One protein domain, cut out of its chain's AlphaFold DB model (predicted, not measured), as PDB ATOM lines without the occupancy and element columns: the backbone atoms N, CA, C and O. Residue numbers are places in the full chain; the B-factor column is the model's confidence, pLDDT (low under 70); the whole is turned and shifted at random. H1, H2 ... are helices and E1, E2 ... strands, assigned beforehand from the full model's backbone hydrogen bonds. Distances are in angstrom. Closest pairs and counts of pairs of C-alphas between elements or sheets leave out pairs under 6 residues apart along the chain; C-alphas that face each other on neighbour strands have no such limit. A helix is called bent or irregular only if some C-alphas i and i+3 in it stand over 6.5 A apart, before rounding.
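AT A GLANCE: This is residues 2 to 108 and 218 to 256 of the 266 residues of a protein of Leishmania braziliensis MHOM/BR/75/M2904 (UniProt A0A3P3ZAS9). Two short parallel strands side by side, E1 and E2, lie in the middle of a long, mostly helical domain. Helix H2 leads from beside them to one end, where H1 makes a corner with it; H6 reaches to the other end, and H7 comes near it in one place, where residues 248 to 252 of H7 meet residues 91 to 95 of H6. Three short helices, H3, H4 and H5, follow one another past one side of H2, the unnamed stretch from residue 218 runs past E2, and residues 229 to 234 of it stick out; few helices touch one another. The 146 printed residues have seven named helices and two named strands, in the order E1 H1 H2 E2 H3 H4 H5 H6 H7, and the class is mostly helix. The whole is compact, with a radius of gyration of the C-alphas of 17.0 A and spans of 54 by 37 by 23 A.

IN THESE COORDINATES: E1, residues 4 to 8, begins at C-alpha 4, at (31.449, -42.773, -5.385). H1 is residues 18 to 27, and H2, residues 30 to 44, is 21.0 A from first to last C-alpha. E2, residues 56 to 60, is 12.8 A long, much like E1 with 12.7 A. H3, residues 62 to 65, H4, residues 67 to 72, and H5, residues 75 to 80, are short. H6, residues 87 to 108, is the longest helix by residues; it begins at C-alpha 87, at (45.807, -46.766, -8.823), and is 31.2 A long. H7, residues 238 to 256, is 27.3 A long and ends at C-alpha 256, at (38.860, -34.132, 4.553). H7 is neither bent nor irregular, but only just: C-alphas 252 and 255 are 6.4 A apart.

HOW THE PARTS SIT: E1 and E2 are parallel neighbour strands, with 11 degrees between their directions. N 7 and O 58, 2.9 A apart, and N 60 and O 7, 2.8 A apart, are within hydrogen-bond range. E1, H1, H2 and E2 make a strand-helix-strand unit, two parallel neighbour strands with helices between, and its crossover is right-handed. The closest C-alphas of H2 and E1 are those of Leu 44 and Val 5, 7.0 A apart. With residues 30 to 32 alone, H2 touches H1, about perpendicular at 75 degrees; the closest C-alphas are those of Trp 31 and Arg 24, 6.4 A apart. With residues 34 to 37 alone, H2 only just touches H4, with 3 pairs of C-alphas within 8 A, the closest those of Val 37 and Arg 72 at 6.6 A; they run the same way at a steep tilt of 66 degrees. H3 and H4 are close but not clearly touching, with the C-alphas of Tyr 64 and Gln 70 the closest, 5.8 A apart. H4 and H5 are also close but not clearly touching, with the C-alphas of Gln 70 and Arg 78 the closest, 6.3 A apart. H6 and H7 only just touch, with 3 pairs of C-alphas within 8 A, the closest those of Arg 95 and Phe 252 at 7.2 A; they run the same way at a shallow tilt of 32 degrees, only just short of steep. H7 is apart from both strands. In H1, H2 and H5 every O i to N i+4 pair is within hydrogen-bond range, against 1 of 2 in H4, 17 of 18 in H6 and 13 of 15 in H7; H3 is too short for such a pair.

THE WHOLE: The C-alphas farthest apart, those of Ala 25 and Ala 107, are 54.8 A apart. Residues 109 to 217 are not printed, and C-alphas 108 and 218 are 16.6 A apart across the cut. Of the links that are printed whole, H2 to E2 is long, with 11 residues. Mean pLDDT of the printed part is 75.4; it is under 70 at residue 2, residues 51 to 52, residues 106 to 108 and residues 218 to 256.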
ATOM      1  N   ALA A   2      25.655 -42.065  -1.707       63.44
ATOM      2  CA  ALA A   2      26.911 -42.500  -2.321       63.44
ATOM      3  C   ALA A   2      27.333 -41.528  -3.435       63.44
ATOM      4  O   ALA A   2      26.631 -41.411  -4.435       63.44
ATOM      5  N   ARG A   3      28.464 -40.838  -3.245       77.62
ATOM      6  CA  ARG A   3      29.098 -39.968  -4.256       77.62
ATOM      7  C   ARG A   3      30.168 -40.678  -5.086       77.62
ATOM      8  O   ARG A   3      30.667 -40.117  -6.052       77.62
ATOM      9  N   LEU A   4      30.509 -41.903  -4.698       83.00
ATOM     10  CA  LEU A   4      31.449 -42.773  -5.385       83.00
ATOM     11  C   LEU A   4      30.806 -44.152  -5.529       83.00
ATOM     12  O   LEU A   4      30.357 -44.730  -4.537       83.00
ATOM     13  N   VAL A   5      30.759 -44.673  -6.753       84.69
ATOM     14  CA  VAL A   5      30.390 -46.066  -7.034       84.69
ATOM     15  C   VAL A   5      31.620 -46.796  -7.556       84.69
ATOM     16  O   VAL A   5      32.253 -46.351  -8.509       84.69
ATOM     17  N   LEU A   6      31.946 -47.922  -6.926       84.88
ATOM     18  CA  LEU A   6      33.049 -48.798  -7.308       84.88
ATOM     19  C   LEU A   6      32.463 -50.105  -7.844       84.88
ATOM     20  O   LEU A   6      31.812 -50.846  -7.106       84.88
ATOM     21  N   CYS A   7      32.679 -50.388  -9.125       86.62
ATOM     22  CA  CYS A   7      32.313 -51.657  -9.741       86.62
ATOM     23  C   CYS A   7      33.555 -52.540  -9.833       86.62
ATOM     24  O   CYS A   7      34.412 -52.315 -10.682       86.62
ATOM     25  N   LEU A   8      33.641 -53.540  -8.959       86.38
ATOM     26  CA  LEU A   8      34.702 -54.542  -8.980       86.38
ATOM     27  C   LEU A   8      34.339 -55.642  -9.979       86.38
ATOM     28  O   LEU A   8      33.392 -56.398  -9.754       86.38
ATOM     29  N   GLY A   9      35.088 -55.728 -11.073       85.38
ATOM     30  CA  GLY A   9      34.880 -56.741 -12.096       85.38
ATOM     31  C   GLY A   9      33.622 -56.550 -12.955       85.38
ATOM     32  O   GLY A   9      32.918 -55.535 -12.903       85.38
ATOM     33  N   VAL A  10      33.323 -57.572 -13.759       88.88
ATOM     34  CA  VAL A  10      32.051 -57.723 -14.484       88.88
ATOM     35  C   VAL A  10      31.173 -58.733 -13.731       88.88
ATOM     36  O   VAL A  10      31.631 -59.857 -13.504       88.88
ATOM     37  N   PRO A  11      29.921 -58.387 -13.370       91.69
ATOM     38  CA  PRO A  11      29.038 -59.237 -12.570       91.69
ATOM     39  C   PRO A  11      28.441 -60.375 -13.414       91.69
ATOM     40  O   PRO A  11      27.268 -60.365 -13.783       91.69
ATOM     41  N   LEU A  12      29.279 -61.345 -13.764       91.06
ATOM     42  CA  LEU A  12      28.913 -62.511 -14.556       91.06
ATOM     43  C   LEU A  12      28.209 -63.576 -13.697       91.06
ATOM     44  O   LEU A  12      28.614 -63.854 -12.568       91.06
ATOM     45  N   LEU A  13      27.166 -64.205 -14.244       90.00
ATOM     46  CA  LEU A  13      26.429 -65.285 -13.576       90.00
ATOM     47  C   LEU A  13      27.189 -66.624 -13.651       90.00
ATOM     48  O   LEU A  13      27.911 -66.857 -14.606       90.00
ATOM     49  N   PRO A  14      27.007 -67.580 -12.728       92.12
ATOM     50  CA  PRO A  14      27.720 -68.857 -12.802       92.12
ATOM     51  C   PRO A  14      27.403 -69.638 -14.090       92.12
ATOM     52  O   PRO A  14      26.248 -69.993 -14.333       92.12
ATOM     53  N   LEU A  15      28.428 -69.964 -14.886       89.38
ATOM     54  CA  LEU A  15      28.268 -70.641 -16.185       89.38
ATOM     55  C   LEU A  15      27.597 -72.016 -16.085       89.38
ATOM     56  O   LEU A  15      26.862 -72.401 -16.989       89.38
ATOM     57  N   ASN A  16      27.821 -72.725 -14.976       91.31
ATOM     58  CA  ASN A  16      27.279 -74.066 -14.735       91.31
ATOM     59  C   ASN A  16      25.830 -74.046 -14.218       91.31
ATOM     60  O   ASN A  16      25.246 -75.097 -13.965       91.31
ATOM     61  N   SER A  17      25.230 -72.867 -14.031       94.94
ATOM     62  CA  SER A  17      23.825 -72.756 -13.641       94.94
ATOM     63  C   SER A  17      22.921 -73.167 -14.799       94.94
ATOM     64  O   SER A  17      23.023 -72.611 -15.894       94.94
ATOM     65  N   TRP A  18      21.971 -74.075 -14.552       95.12
ATOM     66  CA  TRP A  18      21.019 -74.523 -15.578       95.12
ATOM     67  C   TRP A  18      20.258 -73.353 -16.218       95.12
ATOM     68  O   TRP A  18      20.011 -73.365 -17.421       95.12
ATOM     69  N   ARG A  19      19.955 -72.300 -15.440       93.00
ATOM     70  CA  ARG A  19      19.296 -71.082 -15.939       93.00
ATOM     71  C   ARG A  19      20.171 -70.356 -16.954       93.00
ATOM     72  O   ARG A  19      19.673 -69.920 -17.983       93.00
ATOM     73  N   VAL A  20      21.469 -70.246 -16.675       92.62
ATOM     74  CA  VAL A  20      22.439 -69.582 -17.555       92.62
ATOM     75  C   VAL A  20      22.660 -70.406 -18.819       92.62
ATOM     76  O   VAL A  20      22.683 -69.842 -19.908       92.62
ATOM     77  N   ILE A  21      22.759 -71.732 -18.702       93.25
ATOM     78  CA  ILE A  21      22.901 -72.639 -19.849       93.25
ATOM     79  C   ILE A  21      21.678 -72.538 -20.768       93.25
ATOM     80  O   ILE A  21      21.831 -72.278 -21.961       93.25
ATOM     81  N   ALA A  22      20.468 -72.670 -20.214       93.69
ATOM     82  CA  ALA A  22      19.225 -72.574 -20.977       93.69
ATOM     83  C   ALA A  22      19.067 -71.199 -21.645       93.69
ATOM     84  O   ALA A  22      18.736 -71.108 -22.826       93.69
ATOM     85  N   GLN A  23      19.364 -70.120 -20.917       93.00
ATOM     86  CA  GLN A  23      19.242 -68.765 -21.445       93.00
ATOM     87  C   GLN A  23      20.267 -68.469 -22.548       93.00
ATOM     88  O   GLN A  23      19.915 -67.839 -23.542       93.00
ATOM     89  N   ARG A  24      21.510 -68.952 -22.418       92.81
ATOM     90  CA  ARG A  24      22.539 -68.834 -23.468       92.81
ATOM     91  C   ARG A  24      22.187 -69.653 -24.709       92.81
ATOM     92  O   ARG A  24      22.464 -69.196 -25.814       92.81
ATOM     93  N   ALA A  25      21.555 -70.816 -24.547       92.38
ATOM     94  CA  ALA A  25      21.055 -71.608 -25.670       92.38
ATOM     95  C   ALA A  25      19.896 -70.908 -26.404       92.38
ATOM     96  O   ALA A  25      19.825 -70.966 -27.626       92.38
ATOM     97  N   TYR A  26      19.016 -70.214 -25.672       94.25
ATOM     98  CA  TYR A  26      17.856 -69.523 -26.245       94.25
ATOM     99  C   TYR A  26      18.184 -68.143 -26.844       94.25
ATOM    100  O   TYR A  26      17.731 -67.813 -27.934       94.25
ATOM    101  N   SER A  27      18.944 -67.309 -26.127       92.06
ATOM    102  CA  SER A  27      19.233 -65.906 -26.494       92.06
ATOM    103  C   SER A  27      20.604 -65.699 -27.147       92.06
ATOM    104  O   SER A  27      20.939 -64.575 -27.516       92.06
ATOM    105  N   GLY A  28      21.406 -66.758 -27.264       92.12
ATOM    106  CA  GLY A  28      22.781 -66.698 -27.750       92.12
ATOM    107  C   GLY A  28      23.808 -66.363 -26.663       92.12
ATOM    108  O   GLY A  28      23.486 -65.993 -25.531       92.12
ATOM    109  N   LEU A  29      25.086 -66.493 -27.028       86.38
ATOM    110  CA  LEU A  29      26.225 -66.278 -26.123       86.38
ATOM    111  C   LEU A  29      26.339 -64.817 -25.656       86.38
ATOM    112  O   LEU A  29      26.708 -64.566 -24.509       86.38
ATOM    113  N   GLU A  30      25.923 -63.882 -26.509       89.69
ATOM    114  CA  GLU A  30      25.902 -62.430 -26.283       89.69
ATOM    115  C   GLU A  30      25.044 -61.990 -25.095       89.69
ATOM    116  O   GLU A  30      25.291 -60.943 -24.480       89.69
ATOM    117  N   TRP A  31      24.025 -62.788 -24.758       92.12
ATOM    118  CA  TRP A  31      23.153 -62.511 -23.624       92.12
ATOM    119  C   TRP A  31      23.952 -62.411 -22.324       92.12
ATOM    120  O   TRP A  31      23.685 -61.531 -21.513       92.12
ATOM    121  N   TYR A  32      24.973 -63.253 -22.158       90.88
ATOM    122  CA  TYR A  32      25.749 -63.343 -20.925       90.88
ATOM    123  C   TYR A  32      26.517 -62.049 -20.617       90.88
ATOM    124  O   TYR A  32      26.448 -61.526 -19.505       90.88
ATOM    125  N   THR A  33      27.180 -61.477 -21.626       91.38
ATOM    126  CA  THR A  33      27.864 -60.180 -21.508       91.38
ATOM    127  C   THR A  33      26.860 -59.039 -21.352       91.38
ATOM    128  O   THR A  33      27.048 -58.140 -20.534       91.38
ATOM    129  N   THR A  34      25.763 -59.080 -22.108       92.94
ATOM    130  CA  THR A  34      24.734 -58.029 -22.089       92.94
ATOM    131  C   THR A  34      24.022 -57.939 -20.740       92.94
ATOM    132  O   THR A  34      23.770 -56.835 -20.254       92.94
ATOM    133  N   ASP A  35      23.714 -59.077 -20.120       94.00
ATOM    134  CA  ASP A  35      23.067 -59.140 -18.809       94.00
ATOM    135  C   ASP A  35      23.976 -58.574 -17.709       94.00
ATOM    136  O   ASP A  35      23.557 -57.725 -16.919       94.00
ATOM    137  N   ALA A  36      25.261 -58.927 -17.735       93.06
ATOM    138  CA  ALA A  36      26.222 -58.396 -16.778       93.06
ATOM    139  C   ALA A  36      26.433 -56.880 -16.934       93.06
ATOM    140  O   ALA A  36      26.386 -56.140 -15.950       93.06
ATOM    141  N   VAL A  37      26.583 -56.375 -18.165       92.44
ATOM    142  CA  VAL A  37      26.711 -54.926 -18.403       92.44
ATOM    143  C   VAL A  37      25.416 -54.181 -18.056       92.44
ATOM    144  O   VAL A  37      25.460 -53.040 -17.592       92.44
ATOM    145  N   ARG A  38      24.244 -54.814 -18.195       93.81
ATOM    146  CA  ARG A  38      22.978 -54.247 -17.707       93.81
ATOM    147  C   ARG A  38      23.014 -54.039 -16.193       93.81
ATOM    148  O   ARG A  38      22.604 -52.971 -15.738       93.81
ATOM    149  N   ALA A  39      23.503 -55.011 -15.423       93.00
ATOM    150  CA  ALA A  39      23.649 -54.869 -13.974       93.00
ATOM    151  C   ALA A  39      24.628 -53.739 -13.605       93.00
ATOM    152  O   ALA A  39      24.328 -52.930 -12.726       93.00
ATOM    153  N   VAL A  40      25.742 -53.612 -14.335       91.94
ATOM    154  CA  VAL A  40      26.692 -52.495 -14.180       91.94
ATOM    155  C   VAL A  40      25.991 -51.166 -14.422       91.94
ATOM    156  O   VAL A  40      25.962 -50.323 -13.534       91.94
ATOM    157  N   ASN A  41      25.327 -50.996 -15.568       91.81
ATOM    158  CA  ASN A  41      24.606 -49.766 -15.910       91.81
ATOM    159  C   ASN A  41      23.539 -49.388 -14.862       91.81
ATOM    160  O   ASN A  41      23.311 -48.203 -14.613       91.81
ATOM    161  N   GLN A  42      22.910 -50.373 -14.215       90.00
ATOM    162  CA  GLN A  42      21.982 -50.124 -13.109       90.00
ATOM    163  C   GLN A  42      22.683 -49.566 -11.864       90.00
ATOM    164  O   GLN A  42      22.146 -48.655 -11.225       90.00
ATOM    165  N   ALA A  43      23.874 -50.078 -11.535       87.75
ATOM    166  CA  ALA A  43      24.711 -49.564 -10.453       87.75
ATOM    167  C   ALA A  43      25.232 -48.152 -10.766       87.75
ATOM    168  O   ALA A  43      25.141 -47.268  -9.915       87.75
ATOM    169  N   LEU A  44      25.669 -47.910 -12.008       85.00
ATOM    170  CA  LEU A  44      26.094 -46.591 -12.491       85.00
ATOM    171  C   LEU A  44      25.007 -45.529 -12.268       85.00
ATOM    172  O   LEU A  44      25.276 -44.438 -11.767       85.00
ATOM    173  N   GLY A  45      23.751 -45.875 -12.568       82.62
ATOM    174  CA  GLY A  45      22.601 -44.993 -12.369       82.62
ATOM    175  C   GLY A  45      22.279 -44.671 -10.903       82.62
ATOM    176  O   GLY A  45      21.454 -43.802 -10.650       82.62
ATOM    177  N   ARG A  46      22.898 -45.342  -9.918       82.12
ATOM    178  CA  ARG A  46      22.722 -45.001  -8.492       82.12
ATOM    179  C   ARG A  46      23.549 -43.789  -8.063       82.12
ATOM    180  O   ARG A  46      23.194 -43.164  -7.061       82.12
ATOM    181  N   CYS A  47      24.629 -43.489  -8.787       77.69
ATOM    182  CA  CYS A  47      25.555 -42.400  -8.469       77.69
ATOM    183  C   CYS A  47      25.014 -41.020  -8.870       77.69
ATOM    184  O   CYS A  47      25.380 -40.027  -8.258       77.69
ATOM    185  N   LEU A  48      24.131 -40.963  -9.871       71.19
ATOM    186  CA  LEU A  48      23.667 -39.724 -10.495       71.19
ATOM    187  C   LEU A  48      22.156 -39.595 -10.361       71.19
ATOM    188  O   LEU A  48      21.420 -40.422 -10.899       71.19
ATOM    189  N   ARG A  49      21.682 -38.563  -9.657       75.12
ATOM    190  CA  ARG A  49      20.245 -38.415  -9.367       75.12
ATOM    191  C   ARG A  49      19.585 -37.250 -10.076       75.12
ATOM    192  O   ARG A  49      18.407 -37.342 -10.407       75.12
ATOM    193  N   HIS A  50      20.314 -36.165 -10.316       71.50
ATOM    194  CA  HIS A  50      19.776 -34.988 -10.992       71.50
ATOM    195  C   HIS A  50      20.862 -34.180 -11.706       71.50
ATOM    196  O   HIS A  50      22.049 -34.360 -11.465       71.50
ATOM    197  N   VAL A  51      20.452 -33.228 -12.548       64.62
ATOM    198  CA  VAL A  51      21.353 -32.396 -13.372       64.62
ATOM    199  C   VAL A  51      22.329 -31.528 -12.566       64.62
ATOM    200  O   VAL A  51      23.308 -31.061 -13.112       64.62
ATOM    201  N   LYS A  52      22.086 -31.290 -11.275       69.31
ATOM    202  CA  LYS A  52      23.030 -30.591 -10.377       69.31
ATOM    203  C   LYS A  52      23.796 -31.527  -9.429       69.31
ATOM    204  O   LYS A  52      24.327 -31.072  -8.424       69.31
ATOM    205  N   ASP A  53      23.726 -32.836  -9.666       73.38
ATOM    206  CA  ASP A  53      24.350 -33.844  -8.808       73.38
ATOM    207  C   ASP A  53      25.740 -34.145  -9.358       73.38
ATOM    208  O   ASP A  53      25.928 -34.146 -10.575       73.38
ATOM    209  N   HIS A  54      26.696 -34.393  -8.472       77.69
ATOM    210  CA  HIS A  54      28.049 -34.775  -8.852       77.69
ATOM    211  C   HIS A  54      28.405 -36.092  -8.177       77.69
ATOM    212  O   HIS A  54      28.067 -36.351  -7.018       77.69
ATOM    213  N   GLY A  55      29.139 -36.918  -8.903       80.19
ATOM    214  CA  GLY A  55      29.600 -38.194  -8.409       80.19
ATOM    215  C   GLY A  55      30.633 -38.781  -9.345       80.19
ATOM    216  O   GLY A  55      30.742 -38.381 -10.504       80.19
ATOM    217  N   ALA A  56      31.392 -39.728  -8.816       82.75
ATOM    218  CA  ALA A  56      32.378 -40.474  -9.565       82.75
ATOM    219  C   ALA A  56      31.959 -41.939  -9.651       82.75
ATOM    220  O   ALA A  56      31.445 -42.524  -8.692       82.75
ATOM    221  N   VAL A  57      32.228 -42.554 -10.797       84.69
ATOM    222  CA  VAL A  57      32.098 -43.997 -10.950       84.69
ATOM    223  C   VAL A  57      33.407 -44.565 -11.437       84.69
ATOM    224  O   VAL A  57      33.935 -44.089 -12.434       84.69
ATOM    225  N   VAL A  58      33.874 -45.606 -10.756       85.31
ATOM    226  CA  VAL A  58      35.102 -46.317 -11.073       85.31
ATOM    227  C   VAL A  58      34.756 -47.757 -11.437       85.31
ATOM    228  O   VAL A  58      34.209 -48.508 -10.627       85.31
ATOM    229  N   LEU A  59      35.068 -48.134 -12.674       85.94
ATOM    230  CA  LEU A  59      34.970 -49.503 -13.176       85.94
ATOM    231  C   LEU A  59      36.342 -50.154 -13.056       85.94
ATOM    232  O   LEU A  59      37.257 -49.684 -13.713       85.94
ATOM    233  N   LEU A  60      36.477 -51.194 -12.235       83.94
ATOM    234  CA  LEU A  60      37.739 -51.862 -11.910       83.94
ATOM    235  C   LEU A  60      37.785 -53.236 -12.595       83.94
ATOM    236  O   LEU A  60      37.490 -54.257 -11.971       83.94
ATOM    237  N   ASP A  61      38.052 -53.242 -13.902       83.31
ATOM    238  CA  ASP A  61      38.291 -54.445 -14.714       83.31
ATOM    239  C   ASP A  61      38.896 -54.043 -16.069       83.31
ATOM    240  O   ASP A  61      38.441 -53.081 -16.694       83.31
ATOM    241  N   GLU A  62      39.875 -54.794 -16.572       81.31
ATOM    242  CA  GLU A  62      40.485 -54.526 -17.880       81.31
ATOM    243  C   GLU A  62      39.507 -54.684 -19.053       81.31
ATOM    244  O   GLU A  62      39.672 -54.037 -20.090       81.31
ATOM    245  N   ARG A  63      38.452 -55.493 -18.899       85.06
ATOM    246  CA  ARG A  63      37.461 -55.721 -19.955       85.06
ATOM    247  C   ARG A  63      36.736 -54.441 -20.332       85.06
ATOM    248  O   ARG A  63      36.397 -54.270 -21.496       85.06
ATOM    249  N   TYR A  64      36.569 -53.497 -19.406       85.44
ATOM    250  CA  TYR A  64      35.969 -52.196 -19.713       85.44
ATOM    251  C   TYR A  64      36.855 -51.305 -20.603       85.44
ATOM    252  O   TYR A  64      36.357 -50.321 -21.146       85.44
ATOM    253  N   ALA A  65      38.133 -51.647 -20.807       84.19
ATOM    254  CA  ALA A  65      38.983 -51.003 -21.810       84.19
ATOM    255  C   ALA A  65      38.726 -51.536 -23.234       84.19
ATOM    256  O   ALA A  65      39.110 -50.899 -24.213       84.19
ATOM    257  N   GLN A  66      38.073 -52.696 -23.373       86.50
ATOM    258  CA  GLN A  66      37.776 -53.291 -24.674       86.50
ATOM    259  C   GLN A  66      36.581 -52.584 -25.334       86.50
ATOM    260  O   GLN A  66      35.564 -52.341 -24.672       86.50
ATOM    261  N   PRO A  67      36.630 -52.318 -26.654       87.75
ATOM    262  CA  PRO A  67      35.570 -51.589 -27.353       87.75
ATOM    263  C   PRO A  67      34.211 -52.295 -27.269       87.75
ATOM    264  O   PRO A  67      33.176 -51.633 -27.213       87.75
ATOM    265  N   GLU A  68      34.200 -53.627 -27.201       88.88
ATOM    266  CA  GLU A  68      32.978 -54.425 -27.084       88.88
ATOM    267  C   GLU A  68      32.203 -54.128 -25.788       88.88
ATOM    268  O   GLU A  68      30.987 -53.924 -25.810       88.88
ATOM    269  N   TYR A  69      32.903 -54.055 -24.654       87.81
ATOM    270  CA  TYR A  69      32.302 -53.708 -23.367       87.81
ATOM    271  C   TYR A  69      31.935 -52.233 -23.315       87.81
ATOM    272  O   TYR A  69      30.837 -51.892 -22.867       87.81
ATOM    273  N   GLN A  70      32.811 -51.364 -23.830       88.44
ATOM    274  CA  GLN A  70      32.548 -49.931 -23.880       88.44
ATOM    275  C   GLN A  70      31.255 -49.648 -24.626       88.44
ATOM    276  O   GLN A  70      30.400 -48.972 -24.075       88.44
ATOM    277  N   GLN A  71      31.034 -50.223 -25.811       90.94
ATOM    278  CA  GLN A  71      29.821 -49.999 -26.608       90.94
ATOM    279  C   GLN A  71      28.513 -50.377 -25.890       90.94
ATOM    280  O   GLN A  71      27.464 -49.798 -26.198       90.94
ATOM    281  N   ARG A  72      28.566 -51.289 -24.912       92.31
ATOM    282  CA  ARG A  72      27.412 -51.735 -24.112       92.31
ATOM    283  C   ARG A  72      27.157 -50.876 -22.868       92.31
ATOM    284  O   ARG A  72      26.060 -50.938 -22.304       92.31
ATOM    285  N   LEU A  73      28.118 -50.055 -22.441       90.44
ATOM    286  CA  LEU A  73      27.916 -49.077 -21.366       90.44
ATOM    287  C   LEU A  73      26.937 -47.980 -21.802       90.44
ATOM    288  O   LEU A  73      26.748 -47.724 -22.993       90.44
ATOM    289  N   SER A  74      26.301 -47.309 -20.846       87.94
ATOM    290  CA  SER A  74      25.406 -46.184 -21.132       87.94
ATOM    291  C   SER A  74      26.121 -45.061 -21.903       87.94
ATOM    292  O   SER A  74      27.305 -44.802 -21.699       87.94
ATOM    293  N   LYS A  75      25.400 -44.349 -22.784       86.12
ATOM    294  CA  LYS A  75      25.986 -43.277 -23.619       86.12
ATOM    295  C   LYS A  75      26.745 -42.224 -22.802       86.12
ATOM    296  O   LYS A  75      27.813 -41.799 -23.223       86.12
ATOM    297  N   TRP A  76      26.198 -41.832 -21.651       83.19
ATOM    298  CA  TRP A  76      26.814 -40.843 -20.766       83.19
ATOM    299  C   TRP A  76      28.099 -41.370 -20.119       83.19
ATOM    300  O   TRP A  76      29.080 -40.640 -20.051       83.19
ATOM    301  N   CYS A  77      28.118 -42.642 -19.707       83.62
ATOM    302  CA  CYS A  77      29.303 -43.252 -19.113       83.62
ATOM    303  C   CYS A  77      30.407 -43.373 -20.162       83.62
ATOM    304  O   CYS A  77      31.525 -42.957 -19.901       83.62
ATOM    305  N   ARG A  78      30.072 -43.831 -21.377       85.19
ATOM    306  CA  ARG A  78      31.022 -43.929 -22.497       85.19
ATOM    307  C   ARG A  78      31.669 -42.599 -22.862       85.19
ATOM    308  O   ARG A  78      32.854 -42.576 -23.148       85.19
ATOM    309  N   ALA A  79      30.892 -41.516 -22.883       80.19
ATOM    310  CA  ALA A  79      31.392 -40.200 -23.279       80.19
ATOM    311  C   ALA A  79      32.400 -39.617 -22.278       80.19
ATOM    312  O   ALA A  79      33.267 -38.846 -22.670       80.19
ATOM    313  N   ALA A  80      32.279 -39.984 -21.002       79.56
ATOM    314  CA  ALA A  80      33.150 -39.505 -19.937       79.56
ATOM    315  C   ALA A  80      34.193 -40.548 -19.493       79.56
ATOM    316  O   ALA A  80      34.999 -40.243 -18.619       79.56
ATOM    317  N   LEU A  81      34.180 -41.745 -20.093       82.25
ATOM    318  CA  LEU A  81      35.051 -42.869 -19.763       82.25
ATOM    319  C   LEU A  81      36.513 -42.523 -20.056       82.25
ATOM    320  O   LEU A  81      36.908 -42.383 -21.211       82.25
ATOM    321  N   GLN A  82      37.322 -42.439 -19.009       81.00
ATOM    322  CA  GLN A  82      38.783 -42.427 -19.114       81.00
ATOM    323  C   GLN A  82      39.327 -43.830 -18.824       81.00
ATOM    324  O   GLN A  82      38.573 -44.713 -18.423       81.00
ATOM    325  N   THR A  83      40.591 -44.109 -19.123       79.19
ATOM    326  CA  THR A  83      41.204 -45.413 -18.830       79.19
ATOM    327  C   THR A  83      42.594 -45.168 -18.279       79.19
ATOM    328  O   THR A  83      43.542 -44.992 -19.035       79.19
ATOM    329  N   GLU A  84      42.698 -45.161 -16.954       71.62
ATOM    330  CA  GLU A  84      43.974 -45.020 -16.244       71.62
ATOM    331  C   GLU A  84      44.582 -46.391 -15.970       71.62
ATOM    332  O   GLU A  84      43.838 -47.296 -15.604       71.62
ATOM    333  N   SER A  85      45.901 -46.561 -16.118       70.12
ATOM    334  CA  SER A  85      46.573 -47.848 -15.862       70.12
ATOM    335  C   SER A  85      46.970 -48.061 -14.400       70.12
ATOM    336  O   SER A  85      47.217 -49.197 -14.006       70.12
ATOM    337  N   SER A  86      47.003 -46.995 -13.590       72.88
ATOM    338  CA  SER A  86      47.575 -47.036 -12.243       72.88
ATOM    339  C   SER A  86      46.639 -46.494 -11.154       72.88
ATOM    340  O   SER A  86      45.983 -45.462 -11.316       72.88
ATOM    341  N   LEU A  87      46.619 -47.159  -9.990       71.25
ATOM    342  CA  LEU A  87      45.807 -46.766  -8.823       71.25
ATOM    343  C   LEU A  87      46.144 -45.359  -8.310       71.25
ATOM    344  O   LEU A  87      45.220 -44.595  -8.038       71.25
ATOM    345  N   PRO A  88      47.422 -44.966  -8.152       76.44
ATOM    346  CA  PRO A  88      47.746 -43.652  -7.611       76.44
ATOM    347  C   PRO A  88      47.271 -42.513  -8.521       76.44
ATOM    348  O   PRO A  88      46.800 -41.496  -8.012       76.44
ATOM    349  N   GLN A  89      47.328 -42.701  -9.846       75.50
ATOM    350  CA  GLN A  89      46.823 -41.735 -10.830       75.50
ATOM    351  C   GLN A  89      45.307 -41.565 -10.708       75.50
ATOM    352  O   GLN A  89      44.825 -40.437 -10.600       75.50
ATOM    353  N   LEU A  90      44.567 -42.675 -10.594       77.06
ATOM    354  CA  LEU A  90      43.133 -42.646 -10.301       77.06
ATOM    355  C   LEU A  90      42.823 -41.831  -9.044       77.06
ATOM    356  O   LEU A  90      41.954 -40.959  -9.049       77.06
ATOM    357  N   CYS A  91      43.517 -42.135  -7.948       77.75
ATOM    358  CA  CYS A  91      43.307 -41.464  -6.672       77.75
ATOM    359  C   CYS A  91      43.553 -39.956  -6.784       77.75
ATOM    360  O   CYS A  91      42.779 -39.168  -6.239       77.75
ATOM    361  N   ALA A  92      44.621 -39.558  -7.478       78.94
ATOM    362  CA  ALA A  92      44.962 -38.158  -7.692       78.94
ATOM    363  C   ALA A  92      43.874 -37.424  -8.493       78.94
ATOM    364  O   ALA A  92      43.404 -36.370  -8.055       78.94
ATOM    365  N   GLU A  93      43.407 -38.001  -9.603       77.81
ATOM    366  CA  GLU A  93      42.360 -37.393 -10.434       77.81
ATOM    367  C   GLU A  93      40.998 -37.346  -9.731       77.81
ATOM    368  O   GLU A  93      40.293 -36.336  -9.824       77.81
ATOM    369  N   LEU A  94      40.639 -38.367  -8.941       80.00
ATOM    370  CA  LEU A  94      39.433 -38.309  -8.109       80.00
ATOM    371  C   LEU A  94      39.527 -37.181  -7.086       80.00
ATOM    372  O   LEU A  94      38.598 -36.383  -6.991       80.00
ATOM    373  N   ARG A  95      40.636 -37.071  -6.342       81.06
ATOM    374  CA  ARG A  95      40.814 -35.993  -5.353       81.06
ATOM    375  C   ARG A  95      40.679 -34.620  -5.993       81.06
ATOM    376  O   ARG A  95      39.940 -33.779  -5.485       81.06
ATOM    377  N   LYS A  96      41.362 -34.403  -7.116       83.12
ATOM    378  CA  LYS A  96      41.294 -33.159  -7.884       83.12
ATOM    379  C   LYS A  96      39.856 -32.848  -8.306       83.12
ATOM    380  O   LYS A  96      39.365 -31.756  -8.023       83.12
ATOM    381  N   SER A  97      39.156 -33.824  -8.883       81.12
ATOM    382  CA  SER A  97      37.762 -33.680  -9.326       81.12
ATOM    383  C   SER A  97      36.818 -33.350  -8.168       81.12
ATOM    384  O   SER A  97      36.059 -32.383  -8.242       81.12
ATOM    385  N   PHE A  98      36.906 -34.084  -7.054       80.69
ATOM    386  CA  PHE A  98      36.075 -33.840  -5.874       80.69
ATOM    387  C   PHE A  98      36.365 -32.492  -5.207       80.69
ATOM    388  O   PHE A  98      35.443 -31.867  -4.686       80.69
ATOM    389  N   THR A  99      37.606 -32.008  -5.224       83.81
ATOM    390  CA  THR A  99      37.933 -30.668  -4.712       83.81
ATOM    391  C   THR A  99      37.306 -29.573  -5.571       83.81
ATOM    392  O   THR A  99      36.641 -28.695  -5.025       83.81
ATOM    393  N   VAL A 100      37.405 -29.676  -6.899       83.00
ATOM    394  CA  VAL A 100      36.752 -28.731  -7.824       83.00
ATOM    395  C   VAL A 100      35.231 -28.759  -7.649       83.00
ATOM    396  O   VAL A 100      34.599 -27.713  -7.516       83.00
ATOM    397  N   TRP A 101      34.620 -29.944  -7.569       81.31
ATOM    398  CA  TRP A 101      33.176 -30.060  -7.351       81.31
ATOM    399  C   TRP A 101      32.728 -29.511  -6.002       81.31
ATOM    400  O   TRP A 101      31.676 -28.878  -5.933       81.31
ATOM    401  N   ARG A 102      33.508 -29.699  -4.931       78.12
ATOM    402  CA  ARG A 102      33.204 -29.089  -3.630       78.12
ATOM    403  C   ARG A 102      33.197 -27.567  -3.708       78.12
ATOM    404  O   ARG A 102      32.311 -26.961  -3.125       78.12
ATOM    405  N   GLN A 103      34.114 -26.953  -4.449       78.19
ATOM    406  CA  GLN A 103      34.134 -25.496  -4.618       78.19
ATOM    407  C   GLN A 103      32.934 -25.011  -5.441       78.19
ATOM    408  O   GLN A 103      32.203 -24.123  -5.008       78.19
ATOM    409  N   VAL A 104      32.673 -25.646  -6.587       77.69
ATOM    410  CA  VAL A 104      31.597 -25.246  -7.509       77.69
ATOM    411  C   VAL A 104      30.208 -25.502  -6.916       77.69
ATOM    412  O   VAL A 104      29.351 -24.622  -6.937       77.69
ATOM    413  N   PHE A 105      29.964 -26.692  -6.363       71.88
ATOM    414  CA  PHE A 105      28.651 -27.085  -5.835       71.88
ATOM    415  C   PHE A 105      28.468 -26.768  -4.346       71.88
ATOM    416  O   PHE A 105      27.331 -26.623  -3.901       71.88
ATOM    417  N   GLY A 106      29.549 -26.625  -3.574       66.75
ATOM    418  CA  GLY A 106      29.488 -26.180  -2.178       66.75
ATOM    419  C   GLY A 106      29.126 -24.700  -2.062       66.75
ATOM    420  O   GLY A 106      28.256 -24.357  -1.265       66.75
ATOM    421  N   ALA A 107      29.684 -23.838  -2.921       59.56
ATOM    422  CA  ALA A 107      29.294 -22.426  -2.989       59.56
ATOM    423  C   ALA A 107      27.809 -22.251  -3.373       59.56
ATOM    424  O   ALA A 107      27.102 -21.415  -2.811       59.56
ATOM    425  N   LEU A 108      27.303 -23.097  -4.279       57.09
ATOM    426  CA  LEU A 108      25.890 -23.112  -4.674       57.09
ATOM    427  C   LEU A 108      24.949 -23.571  -3.548       57.09
ATOM    428  O   LEU A 108      23.812 -23.110  -3.494       57.09
ATOM    429  N   LEU A 218      29.590 -34.312 -14.704       46.72
ATOM    430  CA  LEU A 218      29.866 -35.737 -14.761       46.72
ATOM    431  C   LEU A 218      31.353 -35.942 -15.061       46.72
ATOM    432  O   LEU A 218      31.769 -35.741 -16.198       46.72
ATOM    433  N   ALA A 219      32.136 -36.416 -14.089       45.19
ATOM    434  CA  ALA A 219      33.375 -37.133 -14.402       45.19
ATOM    435  C   ALA A 219      33.122 -38.622 -14.175       45.19
ATOM    436  O   ALA A 219      32.860 -39.069 -13.058       45.19
ATOM    437  N   CYS A 220      33.144 -39.395 -15.259       42.31
ATOM    438  CA  CYS A 220      33.008 -40.847 -15.209       42.31
ATOM    439  C   CYS A 220      34.383 -41.475 -15.416       42.31
ATOM    440  O   CYS A 220      34.697 -41.965 -16.493       42.31
ATOM    441  N   THR A 221      35.226 -41.454 -14.395       45.12
ATOM    442  CA  THR A 221      36.587 -41.984 -14.507       45.12
ATOM    443  C   THR A 221      36.582 -43.511 -14.389       45.12
ATOM    444  O   THR A 221      36.600 -44.050 -13.285       45.12
ATOM    445  N   ALA A 222      36.578 -44.241 -15.508       40.56
ATOM    446  CA  ALA A 222      36.920 -45.661 -15.455       40.56
ATOM    447  C   ALA A 222      38.423 -45.844 -15.326       40.56
ATOM    448  O   ALA A 222      39.224 -45.052 -15.817       40.56
ATOM    449  N   VAL A 223      38.804 -46.903 -14.629       40.84
ATOM    450  CA  VAL A 223      40.202 -47.157 -14.353       40.84
ATOM    451  C   VAL A 223      40.502 -48.609 -14.572       40.84
ATOM    452  O   VAL A 223      39.904 -49.493 -13.969       40.84
ATOM    453  N   LYS A 224      41.497 -48.837 -15.415       39.28
ATOM    454  CA  LYS A 224      42.110 -50.130 -15.625       39.28
ATOM    455  C   LYS A 224      42.899 -50.459 -14.369       39.28
ATOM    456  O   LYS A 224      44.081 -50.177 -14.244       39.28
ATOM    457  N   LEU A 225      42.196 -51.005 -13.398       44.06
ATOM    458  CA  LEU A 225      42.784 -51.458 -12.165       44.06
ATOM    459  C   LEU A 225      42.483 -52.916 -11.987       44.06
ATOM    460  O   LEU A 225      41.357 -53.364 -12.199       44.06
ATOM    461  N   LEU A 226      43.518 -53.566 -11.474       39.19
ATOM    462  CA  LEU A 226      43.706 -54.993 -11.308       39.19
ATOM    463  C   LEU A 226      44.359 -55.566 -12.570       39.19
ATOM    464  O   LEU A 226      43.822 -55.433 -13.659       39.19
ATOM    465  N   TYR A 227      45.545 -56.151 -12.375       41.44
ATOM    466  CA  TYR A 227      46.461 -56.779 -13.346       41.44
ATOM    467  C   TYR A 227      47.674 -55.977 -13.859       41.44
ATOM    468  O   TYR A 227      48.295 -56.413 -14.818       41.44
ATOM    469  N   GLU A 228      48.135 -54.898 -13.204       41.56
ATOM    470  CA  GLU A 228      49.523 -54.435 -13.475       41.56
ATOM    471  C   GLU A 228      50.577 -55.428 -12.933       41.56
ATOM    472  O   GLU A 228      51.694 -55.473 -13.438       41.56
ATOM    473  N   THR A 229      50.225 -56.271 -11.950       39.56
ATOM    474  CA  THR A 229      51.164 -57.213 -11.304       39.56
ATOM    475  C   THR A 229      50.682 -58.661 -11.206       39.56
ATOM    476  O   THR A 229      51.450 -59.521 -10.783       39.56
ATOM    477  N   ALA A 230      49.435 -58.962 -11.575       44.28
ATOM    478  CA  ALA A 230      48.888 -60.311 -11.452       44.28
ATOM    479  C   ALA A 230      48.939 -61.026 -12.806       44.28
ATOM    480  O   ALA A 230      48.247 -60.658 -13.751       44.28
ATOM    481  N   THR A 231      49.774 -62.061 -12.872       42.56
ATOM    482  CA  THR A 231      49.948 -62.946 -14.028       42.56
ATOM    483  C   THR A 231      48.735 -63.846 -14.281       42.56
ATOM    484  O   THR A 231      48.569 -64.345 -15.394       42.56
ATOM    485  N   ALA A 232      47.857 -64.020 -13.285       41.09
ATOM    486  CA  ALA A 232      46.583 -64.719 -13.405       41.09
ATOM    487  C   ALA A 232      45.493 -64.140 -12.476       41.09
ATOM    488  O   ALA A 232      45.768 -63.531 -11.443       41.09
ATOM    489  N   THR A 233      44.220 -64.409 -12.796       43.03
ATOM    490  CA  THR A 233      43.030 -64.034 -11.998       43.03
ATOM    491  C   THR A 233      43.067 -64.538 -10.545       43.03
ATOM    492  O   THR A 233      42.378 -63.977  -9.697       43.03
ATOM    493  N   GLY A 234      43.876 -65.562 -10.244       47.69
ATOM    494  CA  GLY A 234      44.062 -66.120  -8.899       47.69
ATOM    495  C   GLY A 234      45.159 -65.465  -8.047       47.69
ATOM    496  O   GLY A 234      45.214 -65.744  -6.853       47.69
ATOM    497  N   ASP A 235      45.998 -64.594  -8.620       46.06
ATOM    498  CA  ASP A 235      47.177 -64.028  -7.934       46.06
ATOM    499  C   ASP A 235      46.865 -62.766  -7.117       46.06
ATOM    500  O   ASP A 235      47.686 -62.298  -6.327       46.06
ATOM    501  N   VAL A 236      45.669 -62.195  -7.280       54.34
ATOM    502  CA  VAL A 236      45.246 -61.038  -6.487       54.34
ATOM    503  C   VAL A 236      44.811 -61.533  -5.112       54.34
ATOM    504  O   VAL A 236      43.660 -61.922  -4.899       54.34
ATOM    505  N   SER A 237      45.749 -61.537  -4.165       56.78
ATOM    506  CA  SER A 237      45.445 -61.890  -2.784       56.78
ATOM    507  C   SER A 237      44.372 -60.944  -2.230       56.78
ATOM    508  O   SER A 237      44.378 -59.734  -2.466       56.78
ATOM    509  N   ARG A 238      43.424 -61.497  -1.462       55.31
ATOM    510  CA  ARG A 238      42.389 -60.710  -0.770       55.31
ATOM    511  C   ARG A 238      43.010 -59.601   0.087       55.31
ATOM    512  O   ARG A 238      42.414 -58.537   0.211       55.31
ATOM    513  N   GLN A 239      44.210 -59.856   0.609       58.72
ATOM    514  CA  GLN A 239      45.010 -58.906   1.367       58.72
ATOM    515  C   GLN A 239      45.444 -57.712   0.511       58.72
ATOM    516  O   GLN A 239      45.188 -56.586   0.902       58.72
ATOM    517  N   ALA A 240      45.975 -57.924  -0.697       60.78
ATOM    518  CA  ALA A 240      46.365 -56.825  -1.583       60.78
ATOM    519  C   ALA A 240      45.171 -55.927  -1.956       60.78
ATOM    520  O   ALA A 240      45.287 -54.705  -1.999       60.78
ATOM    521  N   LEU A 241      43.992 -56.522  -2.176       62.69
ATOM    522  CA  LEU A 241      42.750 -55.765  -2.365       62.69
ATOM    523  C   LEU A 241      42.360 -54.973  -1.110       62.69
ATOM    524  O   LEU A 241      41.959 -53.816  -1.221       62.69
ATOM    525  N   GLN A 242      42.469 -55.580   0.073       64.25
ATOM    526  CA  GLN A 242      42.198 -54.910   1.345       64.25
ATOM    527  C   GLN A 242      43.169 -53.755   1.598       64.25
ATOM    528  O   GLN A 242      42.712 -52.678   1.965       64.25
ATOM    529  N   ASP A 243      44.456 -53.930   1.313       67.25
ATOM    530  CA  ASP A 243      45.490 -52.903   1.466       67.25
ATOM    531  C   ASP A 243      45.241 -51.728   0.510       67.25
ATOM    532  O   ASP A 243      45.339 -50.565   0.900       67.25
ATOM    533  N   VAL A 244      44.832 -52.007  -0.735       64.94
ATOM    534  CA  VAL A 244      44.412 -50.979  -1.700       64.94
ATOM    535  C   VAL A 244      43.180 -50.221  -1.206       64.94
ATOM    536  O   VAL A 244      43.156 -48.993  -1.268       64.94
ATOM    537  N   ILE A 245      42.166 -50.917  -0.684       67.25
ATOM    538  CA  ILE A 245      40.965 -50.286  -0.112       67.25
ATOM    539  C   ILE A 245      41.327 -49.449   1.120       67.25
ATOM    540  O   ILE A 245      40.815 -48.342   1.284       67.25
ATOM    541  N   GLN A 246      42.217 -49.941   1.978       69.12
ATOM    542  CA  GLN A 246      42.657 -49.241   3.180       69.12
ATOM    543  C   GLN A 246      43.482 -47.999   2.828       69.12
ATOM    544  O   GLN A 246      43.232 -46.931   3.378       69.12
ATOM    545  N   SER A 247      44.376 -48.102   1.844       66.69
ATOM    546  CA  SER A 247      45.139 -46.978   1.296       66.69
ATOM    547  C   SER A 247      44.237 -45.948   0.616       66.69
ATOM    548  O   SER A 247      44.406 -44.743   0.815       66.69
ATOM    549  N   LEU A 248      43.226 -46.393  -0.139       64.94
ATOM    550  CA  LEU A 248      42.175 -45.516  -0.658       64.94
ATOM    551  C   LEU A 248      41.459 -44.806   0.487       64.94
ATOM    552  O   LEU A 248      41.239 -43.606   0.406       64.94
ATOM    553  N   THR A 249      41.137 -45.521   1.562       66.19
ATOM    554  CA  THR A 249      40.385 -44.962   2.685       66.19
ATOM    555  C   THR A 249      41.200 -43.904   3.432       66.19
ATOM    556  O   THR A 249      40.738 -42.775   3.563       66.19
ATOM    557  N   GLN A 250      42.433 -44.224   3.834       65.88
ATOM    558  CA  GLN A 250      43.327 -43.300   4.544       65.88
ATOM    559  C   GLN A 250      43.631 -42.061   3.702       65.88
ATOM    560  O   GLN A 250      43.423 -40.930   4.125       65.88
ATOM    561  N   ASN A 251      44.045 -42.253   2.448       61.47
ATOM    562  CA  ASN A 251      44.461 -41.125   1.626       61.47
ATOM    563  C   ASN A 251      43.278 -40.301   1.076       61.47
ATOM    564  O   ASN A 251      43.484 -39.208   0.551       61.47
ATOM    565  N   PHE A 252      42.054 -40.836   1.044       58.94
ATOM    566  CA  PHE A 252      40.889 -40.127   0.497       58.94
ATOM    567  C   PHE A 252      40.011 -39.495   1.582       58.94
ATOM    568  O   PHE A 252      39.492 -38.403   1.353       58.94
ATOM    569  N   PHE A 253      39.852 -40.130   2.749       58.94
ATOM    570  CA  PHE A 253      38.965 -39.634   3.807       58.94
ATOM    571  C   PHE A 253      39.687 -38.828   4.898       58.94
ATOM    572  O   PHE A 253      39.118 -37.828   5.342       58.94
ATOM    573  N   ASP A 254      40.933 -39.141   5.274       51.56
ATOM    574  CA  ASP A 254      41.592 -38.437   6.395       51.56
ATOM    575  C   ASP A 254      41.992 -36.992   6.049       51.56
ATOM    576  O   ASP A 254      41.941 -36.105   6.899       51.56
ATOM    577  N   SER A 255      42.262 -36.680   4.779       48.50
ATOM    578  CA  SER A 255      42.541 -35.297   4.351       48.50
ATOM    579  C   SER A 255      41.297 -34.399   4.280       48.50
ATOM    580  O   SER A 255      41.413 -33.221   3.958       48.50
ATOM    581  N   SER A 256      40.096 -34.928   4.544       46.88
ATOM    582  CA  SER A 256      38.860 -34.132   4.553       46.88
ATOM    583  C   SER A 256      38.492 -33.563   5.929       46.88
ATOM    584  O   SER A 256      37.557 -32.768   6.008       46.88
TER     585      SER A 256